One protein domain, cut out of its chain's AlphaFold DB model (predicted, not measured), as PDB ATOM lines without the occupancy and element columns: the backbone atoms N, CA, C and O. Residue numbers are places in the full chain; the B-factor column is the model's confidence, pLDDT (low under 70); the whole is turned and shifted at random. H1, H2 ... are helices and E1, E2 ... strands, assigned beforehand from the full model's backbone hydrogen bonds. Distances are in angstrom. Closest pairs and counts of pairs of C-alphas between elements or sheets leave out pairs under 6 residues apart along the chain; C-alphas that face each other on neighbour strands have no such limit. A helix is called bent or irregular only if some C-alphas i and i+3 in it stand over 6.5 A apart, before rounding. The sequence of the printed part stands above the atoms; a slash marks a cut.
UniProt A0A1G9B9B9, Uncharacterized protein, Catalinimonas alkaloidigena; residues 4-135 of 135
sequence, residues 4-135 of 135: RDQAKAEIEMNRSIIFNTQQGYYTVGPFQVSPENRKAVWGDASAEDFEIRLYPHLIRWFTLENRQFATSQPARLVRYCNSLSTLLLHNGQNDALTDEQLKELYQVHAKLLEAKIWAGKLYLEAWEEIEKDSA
ATOM      1  N   ARG A   4      35.430  23.349  27.283       89.69
ATOM      2  CA  ARG A   4      36.453  23.708  28.265       89.69
ATOM      3  C   ARG A   4      37.399  24.806  27.774       89.69
ATOM      4  O   ARG A   4      37.810  25.647  28.570       89.69
ATOM      5  N   ASP A   5      37.784  24.799  26.499       91.75
ATOM      6  CA  ASP A   5      38.655  25.843  25.938       91.75
ATOM      7  C   ASP A   5      37.906  27.170  25.800       91.75
ATOM      8  O   ASP A   5      38.481  28.226  26.068       91.75
ATOM      9  N   GLN A   6      36.615  27.114  25.457       92.69
ATOM     10  CA  GLN A   6      35.751  28.290  25.448       92.69
ATOM     11  C   GLN A   6      35.608  28.884  26.857       92.69
ATOM     12  O   GLN A   6      35.876  30.070  27.047       92.69
ATOM     13  N   ALA A   7      35.287  28.055  27.855       92.19
ATOM     14  CA  ALA A   7      35.165  28.490  29.246       92.19
ATOM     15  C   ALA A   7      36.465  29.126  29.764       92.19
ATOM     16  O   ALA A   7      36.438  30.178  30.397       92.19
ATOM     17  N   LYS A   8      37.628  28.542  29.446       96.19
ATOM     18  CA  LYS A   8      38.934  29.128  29.791       96.19
ATOM     19  C   LYS A   8      39.126  30.524  29.202       96.19
ATOM     20  O   LYS A   8      39.584  31.413  29.916       96.19
ATOM     21  N   ALA A   9      38.801  30.713  27.922       96.25
ATOM     22  CA  ALA A   9      38.955  32.002  27.251       96.25
ATOM     23  C   ALA A   9      38.030  33.073  27.854       96.25
ATOM     24  O   ALA A   9      38.471  34.190  28.122       96.25
ATOM     25  N   GLU A  10      36.771  32.721  28.126       96.44
ATOM     26  CA  GLU A  10      35.804  33.618  28.768       96.44
ATOM     27  C   GLU A  10      36.221  33.983  30.199       96.44
ATOM     28  O   GLU A  10      36.163  35.152  30.585       96.44
ATOM     29  N   ILE A  11      36.697  33.006  30.975       96.94
ATOM     30  CA  ILE A  11      37.198  33.229  32.334       96.94
ATOM     31  C   ILE A  11      38.400  34.174  32.318       96.94
ATOM     32  O   ILE A  11      38.429  35.124  33.096       96.94
ATOM     33  N   GLU A  12      39.375  33.966  31.434       96.75
ATOM     34  CA  GLU A  12      40.547  34.845  31.352       96.75
ATOM     35  C   GLU A  12      40.156  36.280  30.969       96.75
ATOM     36  O   GLU A  12      40.610  37.242  31.595       96.75
ATOM     37  N   MET A  13      39.229  36.434  30.017       96.38
ATOM     38  CA  MET A  13      38.664  37.736  29.666       96.38
ATOM     39  C   MET A  13      38.005  38.405  30.881       96.38
ATOM     40  O   MET A  13      38.345  39.545  31.209       96.38
ATOM     41  N   ASN A  14      37.125  37.702  31.599       96.25
ATOM     42  CA  ASN A  14      36.458  38.235  32.791       96.25
ATOM     43  C   ASN A  14      37.466  38.654  33.867       96.25
ATOM     44  O   ASN A  14      37.350  39.734  34.446       96.25
ATOM     45  N   ARG A  15      38.486  37.828  34.117       96.00
ATOM     46  CA  ARG A  15      39.543  38.107  35.097       96.00
ATOM     47  C   ARG A  15      40.332  39.362  34.740       96.00
ATOM     48  O   ARG A  15      40.589  40.172  35.628       96.00
ATOM     49  N   SER A  16      40.667  39.548  33.461       94.44
ATOM     50  CA  SER A  16      41.377  40.744  32.987       94.44
ATOM     51  C   SER A  16      40.575  42.031  33.208       94.44
ATOM     52  O   SER A  16      41.153  43.070  33.511       94.44
ATOM     53  N   ILE A  17      39.243  41.960  33.118       93.50
ATOM     54  CA  ILE A  17      38.350  43.102  33.339       93.50
ATOM     55  C   ILE A  17      38.196  43.378  34.838       93.50
ATOM     56  O   ILE A  17      38.312  44.519  35.280       93.50
ATOM     57  N   ILE A  18      37.946  42.336  35.632       93.94
ATOM     58  CA  ILE A  18      37.580  42.469  37.045       93.94
ATOM     59  C   ILE A  18      38.789  42.749  37.945       93.94
ATOM     60  O   ILE A  18      38.708  43.584  38.849       93.94
ATOM     61  N   PHE A  19      39.922  42.080  37.717       94.38
ATOM     62  CA  PHE A  19      41.092  42.204  38.593       94.38
ATOM     63  C   PHE A  19      42.066  43.307  38.183       94.38
ATOM     64  O   PHE A  19      42.947  43.642  38.969       94.38
ATOM     65  N   ASN A  20      41.891  43.930  37.017       91.44
ATOM     66  CA  ASN A  20      42.684  45.092  36.597       91.44
ATOM     67  C   ASN A  20      42.137  46.425  37.156       91.44
ATOM     68  O   ASN A  20      42.257  47.486  36.547       91.44
ATOM     69  N   THR A  21      41.487  46.367  38.316       86.31
ATOM     70  CA  THR A  21      40.975  47.527  39.052       86.31
ATOM     71  C   THR A  21      41.971  47.944  40.135       86.31
ATOM     72  O   THR A  21      42.826  47.158  40.538       86.31
ATOM     73  N   GLN A  22      41.847  49.167  40.669       81.94
ATOM     74  CA  GLN A  22      42.725  49.649  41.752       81.94
ATOM     75  C   GLN A  22      42.710  48.748  43.000       81.94
ATOM     76  O   GLN A  22      43.696  48.688  43.727       81.94
ATOM     77  N   GLN A  23      41.596  48.059  43.253       88.25
ATOM     78  CA  GLN A  23      41.428  47.176  44.408       88.25
ATOM     79  C   GLN A  23      42.023  45.780  44.170       88.25
ATOM     80  O   GLN A  23      42.467  45.137  45.119       88.25
ATOM     81  N   GLY A  24      42.055  45.305  42.920       93.50
ATOM     82  CA  GLY A  24      42.595  43.987  42.569       93.50
ATOM     83  C   GLY A  24      41.758  42.799  43.064       93.50
ATOM     84  O   GLY A  24      42.262  41.676  43.107       93.50
ATOM     85  N   TYR A  25      40.503  43.027  43.461       95.62
ATOM     86  CA  TYR A  25      39.551  41.994  43.878       95.62
ATOM     87  C   TYR A  25      38.110  42.385  43.536       95.62
ATOM     88  O   TYR A  25      37.817  43.551  43.281       95.62
ATOM     89  N   TYR A  26      37.209  41.404  43.576       96.06
ATOM     90  CA  TYR A  26      35.761  41.608  43.485       96.06
ATOM     91  C   TYR A  26      35.086  41.236  44.803       96.06
ATOM     92  O   TYR A  26      35.358  40.162  45.342       96.06
ATOM     93  N   THR A  27      34.217  42.101  45.325       96.56
ATOM     94  CA  THR A  27      33.492  41.848  46.576       96.56
ATOM     95  C   THR A  27      32.106  41.279  46.303       96.56
ATOM     96  O   THR A  27      31.356  41.833  45.506       96.56
ATOM     97  N   VAL A  28      31.746  40.226  47.033       96.25
ATOM     98  CA  VAL A  28      30.378  39.715  47.145       96.25
ATOM     99  C   VAL A  28      29.931  39.870  48.594       96.25
ATOM    100  O   VAL A  28      30.610  39.403  49.510       96.25
ATOM    101  N   GLY A  29      28.793  40.530  48.814       91.94
ATOM    102  CA  GLY A  29      28.297  40.835  50.155       91.94
ATOM    103  C   GLY A  29      27.724  42.253  50.277       91.94
ATOM    104  O   GLY A  29      27.356  42.850  49.268       91.94
ATOM    105  N   PRO A  30      27.555  42.770  51.506       94.75
ATOM    106  CA  PRO A  30      27.776  42.060  52.768       94.75
ATOM    107  C   PRO A  30      26.754  40.933  52.964       94.75
ATOM    108  O   PRO A  30      25.634  41.003  52.454       94.75
ATOM    109  N   PHE A  31      27.151  39.891  53.679       95.06
ATOM    110  CA  PHE A  31      26.299  38.851  54.237       95.06
ATOM    111  C   PHE A  31      25.953  39.286  55.655       95.06
ATOM    112  O   PHE A  31      26.770  39.181  56.568       95.06
ATOM    113  N   GLN A  32      24.758  39.845  55.795       93.81
ATOM    114  CA  GLN A  32      24.271  40.446  57.024       93.81
ATOM    115  C   GLN A  32      22.827  40.017  57.241       93.81
ATOM    116  O   GLN A  32      22.040  39.976  56.295       93.81
ATOM    117  N   VAL A  33      22.515  39.703  58.492       92.62
ATOM    118  CA  VAL A  33      21.176  39.371  58.977       92.62
ATOM    119  C   VAL A  33      21.000  40.009  60.345       92.62
ATOM    120  O   VAL A  33      21.988  40.248  61.049       92.62
ATOM    121  N   SER A  34      19.760  40.282  60.731       92.38
ATOM    122  CA  SER A  34      19.479  40.858  62.042       92.38
ATOM    123  C   SER A  34      19.974  39.908  63.150       92.38
ATOM    124  O   SER A  34      19.893  38.685  62.980       92.38
ATOM    125  N   PRO A  35      20.530  40.409  64.272       92.06
ATOM    126  CA  PRO A  35      21.112  39.565  65.321       92.06
ATOM    127  C   PRO A  35      20.190  38.436  65.807       92.06
ATOM    128  O   PRO A  35      20.638  37.306  66.003       92.06
ATOM    129  N   GLU A  36      18.897  38.719  65.933       89.31
ATOM    130  CA  GLU A  36      17.838  37.776  66.298       89.31
ATOM    131  C   GLU A  36      17.666  36.620  65.297       89.31
ATOM    132  O   GLU A  36      17.246  35.526  65.680       89.31
ATOM    133  N   ASN A  37      18.060  36.819  64.038       88.50
ATOM    134  CA  ASN A  37      17.887  35.861  62.948       88.50
ATOM    135  C   ASN A  37      19.150  35.044  62.664       88.50
ATOM    136  O   ASN A  37      19.087  34.032  61.963       88.50
ATOM    137  N   ARG A  38      20.298  35.405  63.253       90.06
ATOM    138  CA  ARG A  38      21.583  34.720  63.025       90.06
ATOM    139  C   ARG A  38      21.529  33.227  63.302       90.06
ATOM    140  O   ARG A  38      22.013  32.441  62.499       90.06
ATOM    141  N   LYS A  39      20.882  32.810  64.392       85.81
ATOM    142  CA  LYS A  39      20.737  31.380  64.699       85.81
ATOM    143  C   LYS A  39      19.912  30.644  63.639       85.81
ATOM    144  O   LYS A  39      20.247  29.515  63.305       85.81
ATOM    145  N   ALA A  40      18.854  31.267  63.120       83.12
ATOM    146  CA  ALA A  40      17.996  30.662  62.103       83.12
ATOM    147  C   ALA A  40      18.701  30.565  60.740       83.12
ATOM    148  O   ALA A  40      18.571  29.559  60.044       83.12
ATOM    149  N   VAL A  41      19.479  31.588  60.378       82.69
ATOM    150  CA  VAL A  41      20.158  31.661  59.077       82.69
ATOM    151  C   VAL A  41      21.496  30.916  59.078       82.69
ATOM    152  O   VAL A  41      21.775  30.146  58.165       82.69
ATOM    153  N   TRP A  42      22.321  31.103  60.106       83.12
ATOM    154  CA  TRP A  42      23.684  30.561  60.176       83.12
ATOM    155  C   TRP A  42      23.808  29.296  61.026       83.12
ATOM    156  O   TRP A  42      24.846  28.643  60.996       83.12
ATOM    157  N   GLY A  43      22.797  28.967  61.835       81.06
ATOM    158  CA  GLY A  43      22.921  27.954  62.889       81.06
ATOM    159  C   GLY A  43      23.707  28.434  64.118       81.06
ATOM    160  O   GLY A  43      23.793  27.709  65.107       81.06
ATOM    161  N   ASP A  44      24.235  29.663  64.089       85.44
ATOM    162  CA  ASP A  44      25.066  30.265  65.131       85.44
ATOM    163  C   ASP A  44      24.617  31.709  65.400       85.44
ATOM    164  O   ASP A  44      24.672  32.571  64.525       85.44
ATOM    165  N   ALA A  45      24.171  31.983  66.628       89.62
ATOM    166  CA  ALA A  45      23.747  33.321  67.048       89.62
ATOM    167  C   ALA A  45      24.916  34.323  67.131       89.62
ATOM    168  O   ALA A  45      24.698  35.533  67.080       89.62
ATOM    169  N   SER A  46      26.146  33.824  67.270       90.94
ATOM    170  CA  SER A  46      27.363  34.625  67.398       90.94
ATOM    171  C   SER A  46      28.061  34.912  66.067       90.94
ATOM    172  O   SER A  46      29.054  35.636  66.061       90.94
ATOM    173  N   ALA A  47      27.528  34.402  64.949       88.69
ATOM    174  CA  ALA A  47      28.082  34.639  63.622       88.69
ATOM    175  C   ALA A  47      28.235  36.146  63.345       88.69
ATOM    176  O   ALA A  47      27.281  36.918  63.469       88.69
ATOM    177  N   GLU A  48      29.449  36.561  62.988       91.00
ATOM    178  CA  GLU A  48      29.738  37.932  62.570       91.00
ATOM    179  C   GLU A  48      29.253  38.161  61.132       91.00
ATOM    180  O   GLU A  48      29.297  37.254  60.298       91.00
ATOM    181  N   ASP A  49      28.834  39.389  60.829       94.44
ATOM    182  CA  ASP A  49      28.538  39.792  59.455       94.44
ATOM    183  C   ASP A  49      29.849  39.866  58.654       94.44
ATOM    184  O   ASP A  49      30.888  40.321  59.155       94.44
ATOM    185  N   PHE A  50      29.813  39.443  57.393       96.00
ATOM    186  CA  PHE A  50      31.026  39.302  56.590       96.00
ATOM    187  C   PHE A  50      30.830  39.660  55.117       96.00
ATOM    188  O   PHE A  50      29.719  39.793  54.615       96.00
ATOM    189  N   GLU A  51      31.931  39.766  54.389       97.38
ATOM    190  CA  GLU A  51      31.964  39.826  52.933       97.38
ATOM    191  C   GLU A  51      33.035  38.891  52.366       97.38
ATOM    192  O   GLU A  51      34.001  38.509  53.037       97.38
ATOM    193  N   ILE A  52      32.851  38.523  51.104       97.88
ATOM    194  CA  ILE A  52      33.741  37.643  50.352       97.88
ATOM    195  C   ILE A  52      34.484  38.493  49.345       97.88
ATOM    196  O   ILE A  52      33.866  39.224  48.578       97.88
ATOM    197  N   ARG A  53      35.803  38.359  49.290       97.88
ATOM    198  CA  ARG A  53      36.638  39.008  48.284       97.88
ATOM    199  C   ARG A  53      37.296  37.957  47.406       97.88
ATOM    200  O   ARG A  53      38.064  37.117  47.881       97.88
ATOM    201  N   LEU A  54      36.983  38.017  46.119       98.00
ATOM    202  CA  LEU A  54      37.535  37.184  45.061       98.00
ATOM    203  C   LEU A  54      38.831  37.843  44.563       98.00
ATOM    204  O   LEU A  54      38.777  38.929  43.993       98.00
ATOM    205  N   TYR A  55      39.990  37.223  44.796       97.31
ATOM    206  CA  TYR A  55      41.307  37.682  44.321       97.31
ATOM    207  C   TYR A  55      41.803  36.814  43.158       97.31
ATOM    208  O   TYR A  55      41.359  35.674  43.037       97.31
ATOM    209  N   PRO A  56      42.799  37.241  42.359       95.62
ATOM    210  CA  PRO A  56      43.259  36.492  41.187       95.62
ATOM    211  C   PRO A  56      43.528  34.994  41.399       95.62
ATOM    212  O   PRO A  56      43.283  34.205  40.486       95.62
ATOM    213  N   HIS A  57      43.985  34.583  42.585       93.19
ATOM    214  CA  HIS A  57      44.379  33.195  42.861       93.19
ATOM    215  C   HIS A  57      43.681  32.550  44.063       93.19
ATOM    216  O   HIS A  57      43.971  31.400  44.371       93.19
ATOM    217  N   LEU A  58      42.824  33.273  44.786       96.12
ATOM    218  CA  LEU A  58      42.220  32.775  46.024       96.12
ATOM    219  C   LEU A  58      40.994  33.591  46.420       96.12
ATOM    220  O   LEU A  58      40.761  34.686  45.911       96.12
ATOM    221  N   ILE A  59      40.249  33.071  47.385       98.19
ATOM    222  CA  ILE A  59      39.118  33.743  48.015       98.19
ATOM    223  C   ILE A  59      39.498  34.120  49.445       98.19
ATOM    224  O   ILE A  59      40.152  33.339  50.145       98.19
ATOM    225  N   ARG A  60      39.087  35.306  49.895       98.19
ATOM    226  CA  ARG A  60      39.274  35.776  51.273       98.19
ATOM    227  C   ARG A  60      37.950  36.213  51.873       98.19
ATOM    228  O   ARG A  60      37.117  36.778  51.173       98.19
ATOM    229  N   TRP A  61      37.805  36.005  53.172       97.50
ATOM    230  CA  TRP A  61      36.620  36.381  53.932       97.50
ATOM    231  C   TRP A  61      36.992  37.437  54.954       97.50
ATOM    232  O   TRP A  61      37.987  37.281  55.672       97.50
ATOM    233  N   PHE A  62      36.207  38.505  54.991       97.62
ATOM    234  CA  PHE A  62      36.444  39.662  55.836       97.62
ATOM    235  C   PHE A  62      35.214  39.955  56.676       97.62
ATOM    236  O   PHE A  62      34.097  39.875  56.178       97.62
ATOM    237  N   THR A  63      35.418  40.326  57.934       96.12
ATOM    238  CA  THR A  63      34.374  41.003  58.705       96.12
ATOM    239  C   THR A  63      34.074  42.356  58.059       96.12
ATOM    240  O   THR A  63      34.900  42.892  57.309       96.12
ATOM    241  N   LEU A  64      32.934  42.964  58.390       95.12
ATOM    242  CA  LEU A  64      32.614  44.316  57.901       95.12
ATOM    243  C   LEU A  64      33.576  45.401  58.430       95.12
ATOM    244  O   LEU A  64      33.677  46.479  57.854       95.12
ATOM    245  N   GLU A  65      34.355  45.088  59.468       95.75
ATOM    246  CA  GLU A  65      35.452  45.917  59.990       95.75
ATOM    247  C   GLU A  65      36.788  45.671  59.261       95.75
ATOM    248  O   GLU A  65      37.852  46.068  59.733       95.75
ATOM    249  N   ASN A  66      36.756  45.007  58.101       95.38
ATOM    250  CA  ASN A  66      37.919  44.735  57.258       95.38
ATOM    251  C   ASN A  66      38.979  43.820  57.912       95.38
ATOM    252  O   ASN A  66      40.151  43.831  57.524       95.38
ATOM    253  N   ARG A  67      38.575  42.966  58.861       96.94
ATOM    254  CA  ARG A  67      39.440  41.923  59.430       96.94
ATOM    255  C   ARG A  67      39.287  40.629  58.640       96.94
ATOM    256  O   ARG A  67      38.212  40.037  58.618       96.94
ATOM    257  N   GLN A  68      40.370  40.157  58.026       97.06
ATOM    258  CA  GLN A  68      40.374  38.848  57.371       97.06
ATOM    259  C   GLN A  68      40.259  37.736  58.422       97.06
ATOM    260  O   GLN A  68      41.057  37.708  59.357       97.06
ATOM    261  N   PHE A  69      39.334  36.794  58.241       95.75
ATOM    262  CA  PHE A  69      39.177  35.652  59.155       95.75
ATOM    263  C   PHE A  69      39.293  34.283  58.474       95.75
ATOM    264  O   PHE A  69      39.534  33.288  59.152       95.75
ATOM    265  N   ALA A  70      39.177  34.206  57.145       96.25
ATOM    266  CA  ALA A  70      39.362  32.952  56.419       96.25
ATOM    267  C   ALA A  70      39.897  33.160  54.997       96.25
ATOM    268  O   ALA A  70      39.781  34.236  54.403       96.25
ATOM    269  N   THR A  71      40.461  32.090  54.434       97.75
ATOM    270  CA  THR A  71      40.909  32.009  53.038       97.75
ATOM    271  C   THR A  71      40.562  30.652  52.448       97.75
ATOM    272  O   THR A  71      40.657  29.639  53.143       97.75
ATOM    273  N   SER A  72      40.227  30.599  51.164       97.06
ATOM    274  CA  SER A  72      39.911  29.340  50.491       97.06
ATOM    275  C   SER A  72      40.284  29.353  49.012       97.06
ATOM    276  O   SER A  72      40.451  30.406  48.402       97.06
ATOM    277  N   GLN A  73      40.386  28.157  48.434       97.75
ATOM    278  CA  GLN A  73      40.421  27.991  46.980       97.75
ATOM    279  C   GLN A  73      39.034  28.301  46.382       97.75
ATOM    280  O   GLN A  73      38.030  28.015  47.049       97.75
ATOM    281  N   PRO A  74      38.948  28.864  45.168       97.25
ATOM    282  CA  PRO A  74      37.683  29.104  44.468       97.25
ATOM    283  C   PRO A  74      36.714  27.910  44.430       97.25
ATOM    284  O   PRO A  74      35.533  28.084  44.722       97.25
ATOM    285  N   ALA A  75      37.187  26.685  44.186       96.75
ATOM    286  CA  ALA A  75      36.327  25.494  44.194       96.75
ATOM    287  C   ALA A  75      35.669  25.244  45.568       96.75
ATOM    288  O   ALA A  75      34.532  24.785  45.662       96.75
ATOM    289  N   ARG A  76      36.348  25.602  46.670       96.75
ATOM    290  CA  ARG A  76      35.769  25.487  48.020       96.75
ATOM    291  C   ARG A  76      34.655  26.503  48.271       96.75
ATOM    292  O   ARG A  76      33.755  26.194  49.044       96.75
ATOM    293  N   LEU A  77      34.695  27.675  47.628       97.12
ATOM    294  CA  LEU A  77      33.597  28.643  47.698       97.12
ATOM    295  C   LEU A  77      32.328  28.066  47.056       97.12
ATOM    296  O   LEU A  77      31.260  28.173  47.645       97.12
ATOM    297  N   VAL A  78      32.445  27.383  45.912       97.38
ATOM    298  CA  VAL A  78      31.302  26.711  45.262       97.38
ATOM    299  C   VAL A  78      30.666  25.679  46.197       97.38
ATOM    300  O   VAL A  78      29.460  25.729  46.437       97.38
ATOM    301  N   ARG A  79      31.479  24.803  46.803       96.00
ATOM    302  CA  ARG A  79      31.001  23.800  47.774       96.00
ATOM    303  C   ARG A  79      30.331  24.424  48.990       96.00
ATOM    304  O   ARG A  79      29.312  23.913  49.455       96.00
ATOM    305  N   TYR A  80      30.905  25.511  49.504       94.25
ATOM    306  CA  TYR A  80      30.322  26.271  50.602       94.25
ATOM    307  C   TYR A  80      28.946  26.820  50.217       94.25
ATOM    308  O   TYR A  80      27.980  26.564  50.932       94.25
ATOM    309  N   CYS A  81      28.837  27.491  49.064       95.62
ATOM    310  CA  CYS A  81      27.566  28.015  48.571       95.62
ATOM    311  C   CYS A  81      26.521  26.906  48.427       95.62
ATOM    312  O   CYS A  81      25.408  27.087  48.897       95.62
ATOM    313  N   ASN A  82      26.875  25.751  47.859       94.44
ATOM    314  CA  ASN A  82      25.945  24.626  47.730       94.44
ATOM    315  C   ASN A  82      25.478  24.104  49.092       94.44
ATOM    316  O   ASN A  82      24.279  23.986  49.329       94.44
ATOM    317  N   SER A  83      26.423  23.826  49.994       92.69
ATOM    318  CA  SER A  83      26.123  23.258  51.312       92.69
ATOM    319  C   SER A  83      25.226  24.192  52.119       92.69
ATOM    320  O   SER A  83      24.241  23.759  52.718       92.69
ATOM    321  N   LEU A  84      25.540  25.488  52.097       91.06
ATOM    322  CA  LEU A  84      24.753  26.482  52.804       91.06
ATOM    323  C   LEU A  84      23.410  26.742  52.111       91.06
ATOM    324  O   LEU A  84      22.409  26.839  52.805       91.06
ATOM    325  N   SER A  85      23.333  26.773  50.777       92.38
ATOM    326  CA  SER A  85      22.052  26.836  50.056       92.38
ATOM    327  C   SER A  85      21.124  25.690  50.455       92.38
ATOM    328  O   SER A  85      19.956  25.934  50.741       92.38
ATOM    329  N   THR A  86      21.629  24.455  50.538       90.62
ATOM    330  CA  THR A  86      20.839  23.308  51.009       90.62
ATOM    331  C   THR A  86      20.349  23.512  52.440       90.62
ATOM    332  O   THR A  86      19.171  23.285  52.710       90.62
ATOM    333  N   LEU A  87      21.218  23.980  53.343       87.56
ATOM    334  CA  LEU A  87      20.841  24.267  54.728       87.56
ATOM    335  C   LEU A  87      19.773  25.367  54.815       87.56
ATOM    336  O   LEU A  87      18.787  25.200  55.526       87.56
ATOM    337  N   LEU A  88      19.930  26.463  54.071       88.50
ATOM    338  CA  LEU A  88      18.964  27.561  54.051       88.50
ATOM    339  C   LEU A  88      17.623  27.108  53.478       88.50
ATOM    340  O   LEU A  88      16.589  27.401  54.061       88.50
ATOM    341  N   LEU A  89      17.615  26.359  52.375       87.75
ATOM    342  CA  LEU A  89      16.374  25.842  51.798       87.75
ATOM    343  C   LEU A  89      15.665  24.871  52.749       87.75
ATOM    344  O   LEU A  89      14.444  24.922  52.847       87.75
ATOM    345  N   HIS A  90      16.414  24.039  53.475       87.19
ATOM    346  CA  HIS A  90      15.850  23.180  54.514       87.19
ATOM    347  C   HIS A  90      15.262  24.002  55.671       87.19
ATOM    348  O   HIS A  90      14.122  23.777  56.067       87.19
ATOM    349  N   ASN A  91      15.993  25.003  56.167       83.44
ATOM    350  CA  ASN A  91      15.504  25.885  57.228       83.44
ATOM    351  C   ASN A  91      14.279  26.694  56.780       83.44
ATOM    352  O   ASN A  91      13.368  26.898  57.574       83.44
ATOM    353  N   GLY A  92      14.219  27.102  55.512       84.19
ATOM    354  CA  GLY A  92      13.088  27.821  54.924       84.19
ATOM    355  C   GLY A  92      11.797  27.001  54.825       84.19
ATOM    356  O   GLY A  92      10.747  27.575  54.566       84.19
ATOM    357  N   GLN A  93      11.856  25.682  55.040       85.31
ATOM    358  CA  GLN A  93      10.677  24.813  55.155       85.31
ATOM    359  C   GLN A  93      10.120  24.751  56.587       85.31
ATOM    360  O   GLN A  93       9.141  24.052  56.829       85.31
ATOM    361  N   ASN A  94      10.748  25.426  57.554       81.50
ATOM    362  CA  ASN A  94      10.282  25.447  58.933       81.50
ATOM    363  C   ASN A  94       9.134  26.453  59.107       81.50
ATOM    364  O   ASN A  94       9.357  27.663  59.076       81.50
ATOM    365  N   ASP A  95       7.933  25.943  59.386       78.38
ATOM    366  CA  ASP A  95       6.712  26.737  59.603       78.38
ATOM    367  C   ASP A  95       6.782  27.689  60.816       78.38
ATOM    368  O   ASP A  95       5.887  28.506  61.021       78.38
ATOM    369  N   ALA A  96       7.824  27.587  61.650       85.19
ATOM    370  CA  ALA A  96       8.040  28.469  62.795       85.19
ATOM    371  C   ALA A  96       8.795  29.770  62.459       85.19
ATOM    372  O   ALA A  96       8.986  30.593  63.358       85.19
ATOM    373  N   LEU A  97       9.269  29.949  61.220       84.31
ATOM    374  CA  LEU A  97       9.950  31.182  60.818       84.31
ATOM    375  C   LEU A  97       8.959  32.336  60.643       84.31
ATOM    376  O   LEU A  97       7.882  32.164  60.076       84.31
ATOM    377  N   THR A  98       9.346  33.533  61.086       89.06
ATOM    378  CA  THR A  98       8.604  34.760  60.768       89.06
ATOM    379  C   THR A  98       8.858  35.203  59.325       89.06
ATOM    380  O   THR A  98       9.851  34.809  58.703       89.06
ATOM    381  N   ASP A  99       8.005  36.082  58.798       89.56
ATOM    382  CA  ASP A  99       8.186  36.660  57.460       89.56
ATOM    383  C   ASP A  99       9.532  37.397  57.327       89.56
ATOM    384  O   ASP A  99      10.199  37.310  56.292       89.56
ATOM    385  N   GLU A 100       9.984  38.085  58.381       87.62
ATOM    386  CA  GLU A 100      11.295  38.745  58.414       87.62
ATOM    387  C   GLU A 100      12.447  37.739  58.346       87.62
ATOM    388  O   GLU A 100      13.396  37.940  57.585       87.62
ATOM    389  N   GLN A 101      12.355  36.636  59.096       89.19
ATOM    390  CA  GLN A 101      13.352  35.564  59.070       89.19
ATOM    391  C   GLN A 101      13.439  34.916  57.693       89.19
ATOM    392  O   GLN A 101      14.533  34.701  57.167       89.19
ATOM    393  N   LEU A 102      12.284  34.643  57.092       90.31
ATOM    394  CA  LEU A 102      12.197  34.060  55.764       90.31
ATOM    395  C   LEU A 102      12.780  35.006  54.701       90.31
ATOM    396  O   LEU A 102      13.538  34.580  53.825       90.31
ATOM    397  N   LYS A 103      12.499  36.311  54.809       91.50
ATOM    398  CA  LYS A 103      13.070  37.340  53.933       91.50
ATOM    399  C   LYS A 103      14.597  37.381  54.018       91.50
ATOM    400  O   LYS A 103      15.253  37.382  52.976       91.50
ATOM    401  N   GLU A 104      15.168  37.416  55.220       92.19
ATOM    402  CA  GLU A 104      16.627  37.455  55.396       92.19
ATOM    403  C   GLU A 104      17.298  36.164  54.916       92.19
ATOM    404  O   GLU A 104      18.336  36.216  54.252       92.19
ATOM    405  N   LEU A 105      16.667  35.011  55.142       92.00
ATOM    406  CA  LEU A 105      17.118  33.727  54.614       92.00
ATOM    407  C   LEU A 105      17.208  33.751  53.082       92.00
ATOM    408  O   LEU A 105      18.239  33.377  52.517       92.00
ATOM    409  N   TYR A 106      16.172  34.241  52.394       91.19
ATOM    410  CA  TYR A 106      16.194  34.362  50.934       91.19
ATOM    411  C   TYR A 106      17.218  35.384  50.432       91.19
ATOM    412  O   TYR A 106      17.846  35.157  49.396       91.19
ATOM    413  N   GLN A 107      17.431  36.483  51.157       93.44
ATOM    414  CA  GLN A 107      18.466  37.463  50.821       93.44
ATOM    415  C   GLN A 107      19.870  36.861  50.917       93.44
ATOM    416  O   GLN A 107      20.687  37.059  50.013       93.44
ATOM    417  N   VAL A 108      20.151  36.087  51.970       93.69
ATOM    418  CA  VAL A 108      21.418  35.357  52.094       93.69
ATOM    419  C   VAL A 108      21.547  34.322  50.982       93.69
ATOM    420  O   VAL A 108      22.590  34.262  50.332       93.69
ATOM    421  N   HIS A 109      20.485  33.569  50.692       93.62
ATOM    422  CA  HIS A 109      20.497  32.591  49.608       93.62
ATOM    423  C   HIS A 109      20.820  33.232  48.247       93.62
ATOM    424  O   HIS A 109      21.682  32.736  47.521       93.62
ATOM    425  N   ALA A 110      20.212  34.378  47.926       94.75
ATOM    426  CA  ALA A 110      20.500  35.121  46.701       94.75
ATOM    427  C   ALA A 110      21.977  35.550  46.607       94.75
ATOM    428  O   ALA A 110      22.597  35.399  45.554       94.75
ATOM    429  N   LYS A 111      22.572  36.010  47.716       96.06
ATOM    430  CA  LYS A 111      23.997  36.382  47.772       96.06
ATOM    431  C   LYS A 111      24.934  35.181  47.617       96.06
ATOM    432  O   LYS A 111      26.005  35.313  47.028       96.06
ATOM    433  N   LEU A 112      24.552  33.996  48.103       95.69
ATOM    434  CA  LEU A 112      25.324  32.766  47.874       95.69
ATOM    435  C   LEU A 112      25.316  32.356  46.402       95.69
ATOM    436  O   LEU A 112      26.355  31.952  45.874       95.69
ATOM    437  N   LEU A 113      24.168  32.491  45.732       95.88
ATOM    438  CA  LEU A 113      24.058  32.250  44.294       95.88
ATOM    439  C   LEU A 113      24.916  33.242  43.504       95.88
ATOM    440  O   LEU A 113      25.663  32.827  42.621       95.88
ATOM    441  N   GLU A 114      24.880  34.524  43.865       97.31
ATOM    442  CA  GLU A 114      25.766  35.541  43.295       97.31
ATOM    443  C   GLU A 114      27.246  35.161  43.471       97.31
ATOM    444  O   GLU A 114      27.999  35.153  42.494       97.31
ATOM    445  N   ALA A 115      27.658  34.769  44.682       97.50
ATOM    446  CA  ALA A 115      29.030  34.343  44.959       97.50
ATOM    447  C   ALA A 115      29.451  33.140  44.103       97.50
ATOM    448  O   ALA A 115      30.548  33.131  43.542       97.50
ATOM    449  N   LYS A 116      28.566  32.144  43.962       97.38
ATOM    450  CA  LYS A 116      28.797  30.949  43.139       97.38
ATOM    451  C   LYS A 116      28.949  31.310  41.659       97.38
ATOM    452  O   LYS A 116      29.882  30.835  41.012       97.38
ATOM    453  N   ILE A 117      28.075  32.170  41.132       97.00
ATOM    454  CA  ILE A 117      28.121  32.625  39.735       97.00
ATOM    455  C   ILE A 117      29.431  33.363  39.458       97.00
ATOM    456  O   ILE A 117      30.104  33.068  38.470       97.00
ATOM    457  N   TRP A 118      29.824  34.293  40.328       97.81
ATOM    458  CA  TRP A 118      31.080  35.018  40.154       97.81
ATOM    459  C   TRP A 118      32.301  34.114  40.274       97.81
ATOM    460  O   TRP A 118      33.238  34.271  39.494       97.81
ATOM    461  N   ALA A 119      32.280  33.125  41.170       97.56
ATOM    462  CA  ALA A 119      33.337  32.126  41.236       97.56
ATOM    463  C   ALA A 119      33.470  31.367  39.902       97.56
ATOM    464  O   ALA A 119      34.561  31.313  39.337       97.56
ATOM    465  N   GLY A 120      32.363  30.862  39.346       97.25
ATOM    466  CA  GLY A 120      32.366  30.172  38.052       97.25
ATOM    467  C   GLY A 120      32.853  31.049  36.893       97.25
ATOM    468  O   GLY A 120      33.595  30.585  36.034       97.25
ATOM    469  N   LYS A 121      32.510  32.343  36.896       97.25
ATOM    470  CA  LYS A 121      32.946  33.298  35.861       97.25
ATOM    471  C   LYS A 121      34.419  33.698  35.947       97.25
ATOM    472  O   LYS A 121      34.950  34.203  34.959       97.25
ATOM    473  N   LEU A 122      35.057  33.538  37.108       97.75
ATOM    474  CA  LEU A 122      36.396  34.071  37.388       97.75
ATOM    475  C   LEU A 122      37.462  32.999  37.628       97.75
ATOM    476  O   LEU A 122      38.655  33.326  37.629       97.75
ATOM    477  N   TYR A 123      37.079  31.736  37.826       97.88
ATOM    478  CA  TYR A 123      38.021  30.660  38.125       97.88
ATOM    479  C   TYR A 123      37.628  29.360  37.433       97.88
ATOM    480  O   TYR A 123      36.537  28.836  37.642       97.88
ATOM    481  N   LEU A 124      38.574  28.789  36.682       96.56
ATOM    482  CA  LEU A 124      38.365  27.520  35.986       96.56
ATOM    483  C   LEU A 124      38.018  26.385  36.953       96.56
ATOM    484  O   LEU A 124      37.094  25.632  36.692       96.56
ATOM    485  N   GLU A 125      38.712  26.279  38.086       96.06
ATOM    486  CA  GLU A 125      38.424  25.233  39.074       96.06
ATOM    487  C   GLU A 125      37.034  25.368  39.716       96.06
ATOM    488  O   GLU A 125      36.435  24.363  40.082       96.06
ATOM    489  N   ALA A 126      36.498  26.590  39.835       97.12
ATOM    490  CA  ALA A 126      35.144  26.806  40.328       97.12
ATOM    491  C   ALA A 126      34.114  26.434  39.258       97.12
ATOM    492  O   ALA A 126      33.126  25.784  39.580       97.12
ATOM    493  N   TRP A 127      34.360  26.789  37.993       97.06
ATOM    494  CA  TRP A 127      33.539  26.335  36.870       97.06
ATOM    495  C   TRP A 127      33.514  24.802  36.776       97.06
ATOM    496  O   TRP A 127      32.440  24.212  36.756       97.06
ATOM    497  N   GLU A 128      34.676  24.146  36.834       95.75
ATOM    498  CA  GLU A 128      34.774  22.680  36.816       95.75
ATOM    499  C   GLU A 128      34.047  22.031  38.001       95.75
ATOM    500  O   GLU A 128      33.500  20.940  37.862       95.75
ATOM    501  N   GLU A 129      34.042  22.674  39.170       96.38
ATOM    502  CA  GLU A 129      33.279  22.198  40.324       96.38
ATOM    503  C   GLU A 129      31.762  22.329  40.106       96.38
ATOM    504  O   GLU A 129      31.024  21.411  40.442       96.38
ATOM    505  N   ILE A 130      31.293  23.422  39.492       94.12
ATOM    506  CA  ILE A 130      29.871  23.620  39.152       94.12
ATOM    507  C   ILE A 130      29.393  22.576  38.132       94.12
ATOM    508  O   ILE A 130      28.298  22.033  38.281       94.12
ATOM    509  N   GLU A 131      30.210  22.283  37.120       92.94
ATOM    510  CA  GLU A 131      29.886  21.292  36.087       92.94
ATOM    511  C   GLU A 131      29.784  19.875  36.665       92.94
ATOM    512  O   GLU A 131      28.874  19.132  36.310       92.94
ATOM    513  N   LYS A 132      30.667  19.506  37.603       90.62
ATOM    514  CA  LYS A 132      30.609  18.196  38.278       90.62
ATOM    515  C   LYS A 132      29.319  17.986  39.059       90.62
ATOM    516  O   LYS A 132      28.829  16.867  39.088       90.62
ATOM    517  N   ASP A 133      28.797  19.033  39.688       75.81
ATOM    518  CA  ASP A 133      27.538  18.953  40.435       75.81
ATOM    519  C   ASP A 133      26.302  18.903  39.519       75.81
ATOM    520  O   ASP A 133      25.205  18.600  39.987       75.81
ATOM    521  N   SER A 134      26.460  19.246  38.237       67.69
ATOM    522  CA  SER A 134      25.370  19.308  37.252       67.69
ATOM    523  C   SER A 134      25.270  18.052  36.372       67.69
ATOM    524  O   SER A 134      24.319  17.943  35.595       67.69
ATOM    525  N   ALA A 135      26.240  17.137  36.478       53.81
ATOM    526  CA  ALA A 135      26.343  15.883  35.727       53.81
ATOM    527  C   ALA A 135      25.817  14.685  36.534       53.81
ATOM    528  O   ALA A 135      25.198  13.795  35.905       53.81
TER     529      ALA A 135
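AT A GLANCE: This is residues 4 to 135 of the 135 residues of an uncharacterized protein of Catalinimonas alkaloidigena (UniProt A0A1G9B9B9). A strongly twisted wall of four antiparallel strands has one face covered by a long helical hairpin, H3 and H4, that runs along the strands; H4 lies over E1 and E2, and H3 packs on H4, nearing the sheet with residues 74 to 77. H1 and H5 sit at one end of this hairpin and the small H2 at the other. The 132 printed residues hold five named helices and four named strands, in the order H1 E1 H2 E2 E3 E4 H3 H4 H5; the sheet's order is E1 E2 E3 E4. The class is mixed, helices and strands, and the whole is compact, with a radius of gyration of the C-alphas of 15.7 A, and flat, spanning 48 by 38 by 20 A.

HOW THE PARTS SIT: H1, residues 4 to 19, only grazes the sheet with residues 15 to 19. E1, residues 26 to 31, is an edge strand; N 28 and O 52 of its antiparallel neighbour E2, residues 50 to 55, are 2.8 A apart. H2, residues 35 to 42, is not on the sheet. E2, E3, residues 58 to 63, and E4, residues 68 to 72, form a meander, each strand the antiparallel neighbour of the one before, with N 53 and O 60 2.8 A apart and N 61 and O 70 2.9 A apart. H3, residues 74 to 91, and H4, residues 99 to 122, make two layers with the sheet, helices on one face, at heights over the sheet of 13.6 A and 8.8 A. This helical hairpin has a shallow tilt of 21 degrees, opposite ways; its closest C-alphas, of Cys 81 and Leu 112, are 5.3 A apart. H4 is the hub, touching four helices: H2 at Val 41 and Leu 105, C-alphas 5.8 A apart, and H1 at Ile 11 and Leu 122, 5.2 A, among them. H5, residues 124 to 134, touches H4 only at the corner, and touches H3 with the C-alphas of Ala 75 and Ala 126 4.3 A apart. Every O i to N i+4 pair is within hydrogen-bond range in H1, H3, H4 and H5; H2 has 2 of 4.

IN THESE COORDINATES: H1 begins at C-alpha 4 (36.453, 23.708, 28.265) and is 21.7 A long. H3 measures 25.8 A, and H4, from C-alpha 99 (8.186, 36.660, 57.460), 34.7 A. H5 ends at C-alpha 134 (25.370, 19.308, 37.252). H2 is irregular: C-alphas 36 and 39 are 7.2 A apart.

THE WHOLE: The two C-alphas farthest apart, of Asp 5 and Ala 96, are 48.0 A apart. The printed part has no cut and no long link. Its mean pLDDT is 92.5; residues 134 to 135 are under 70.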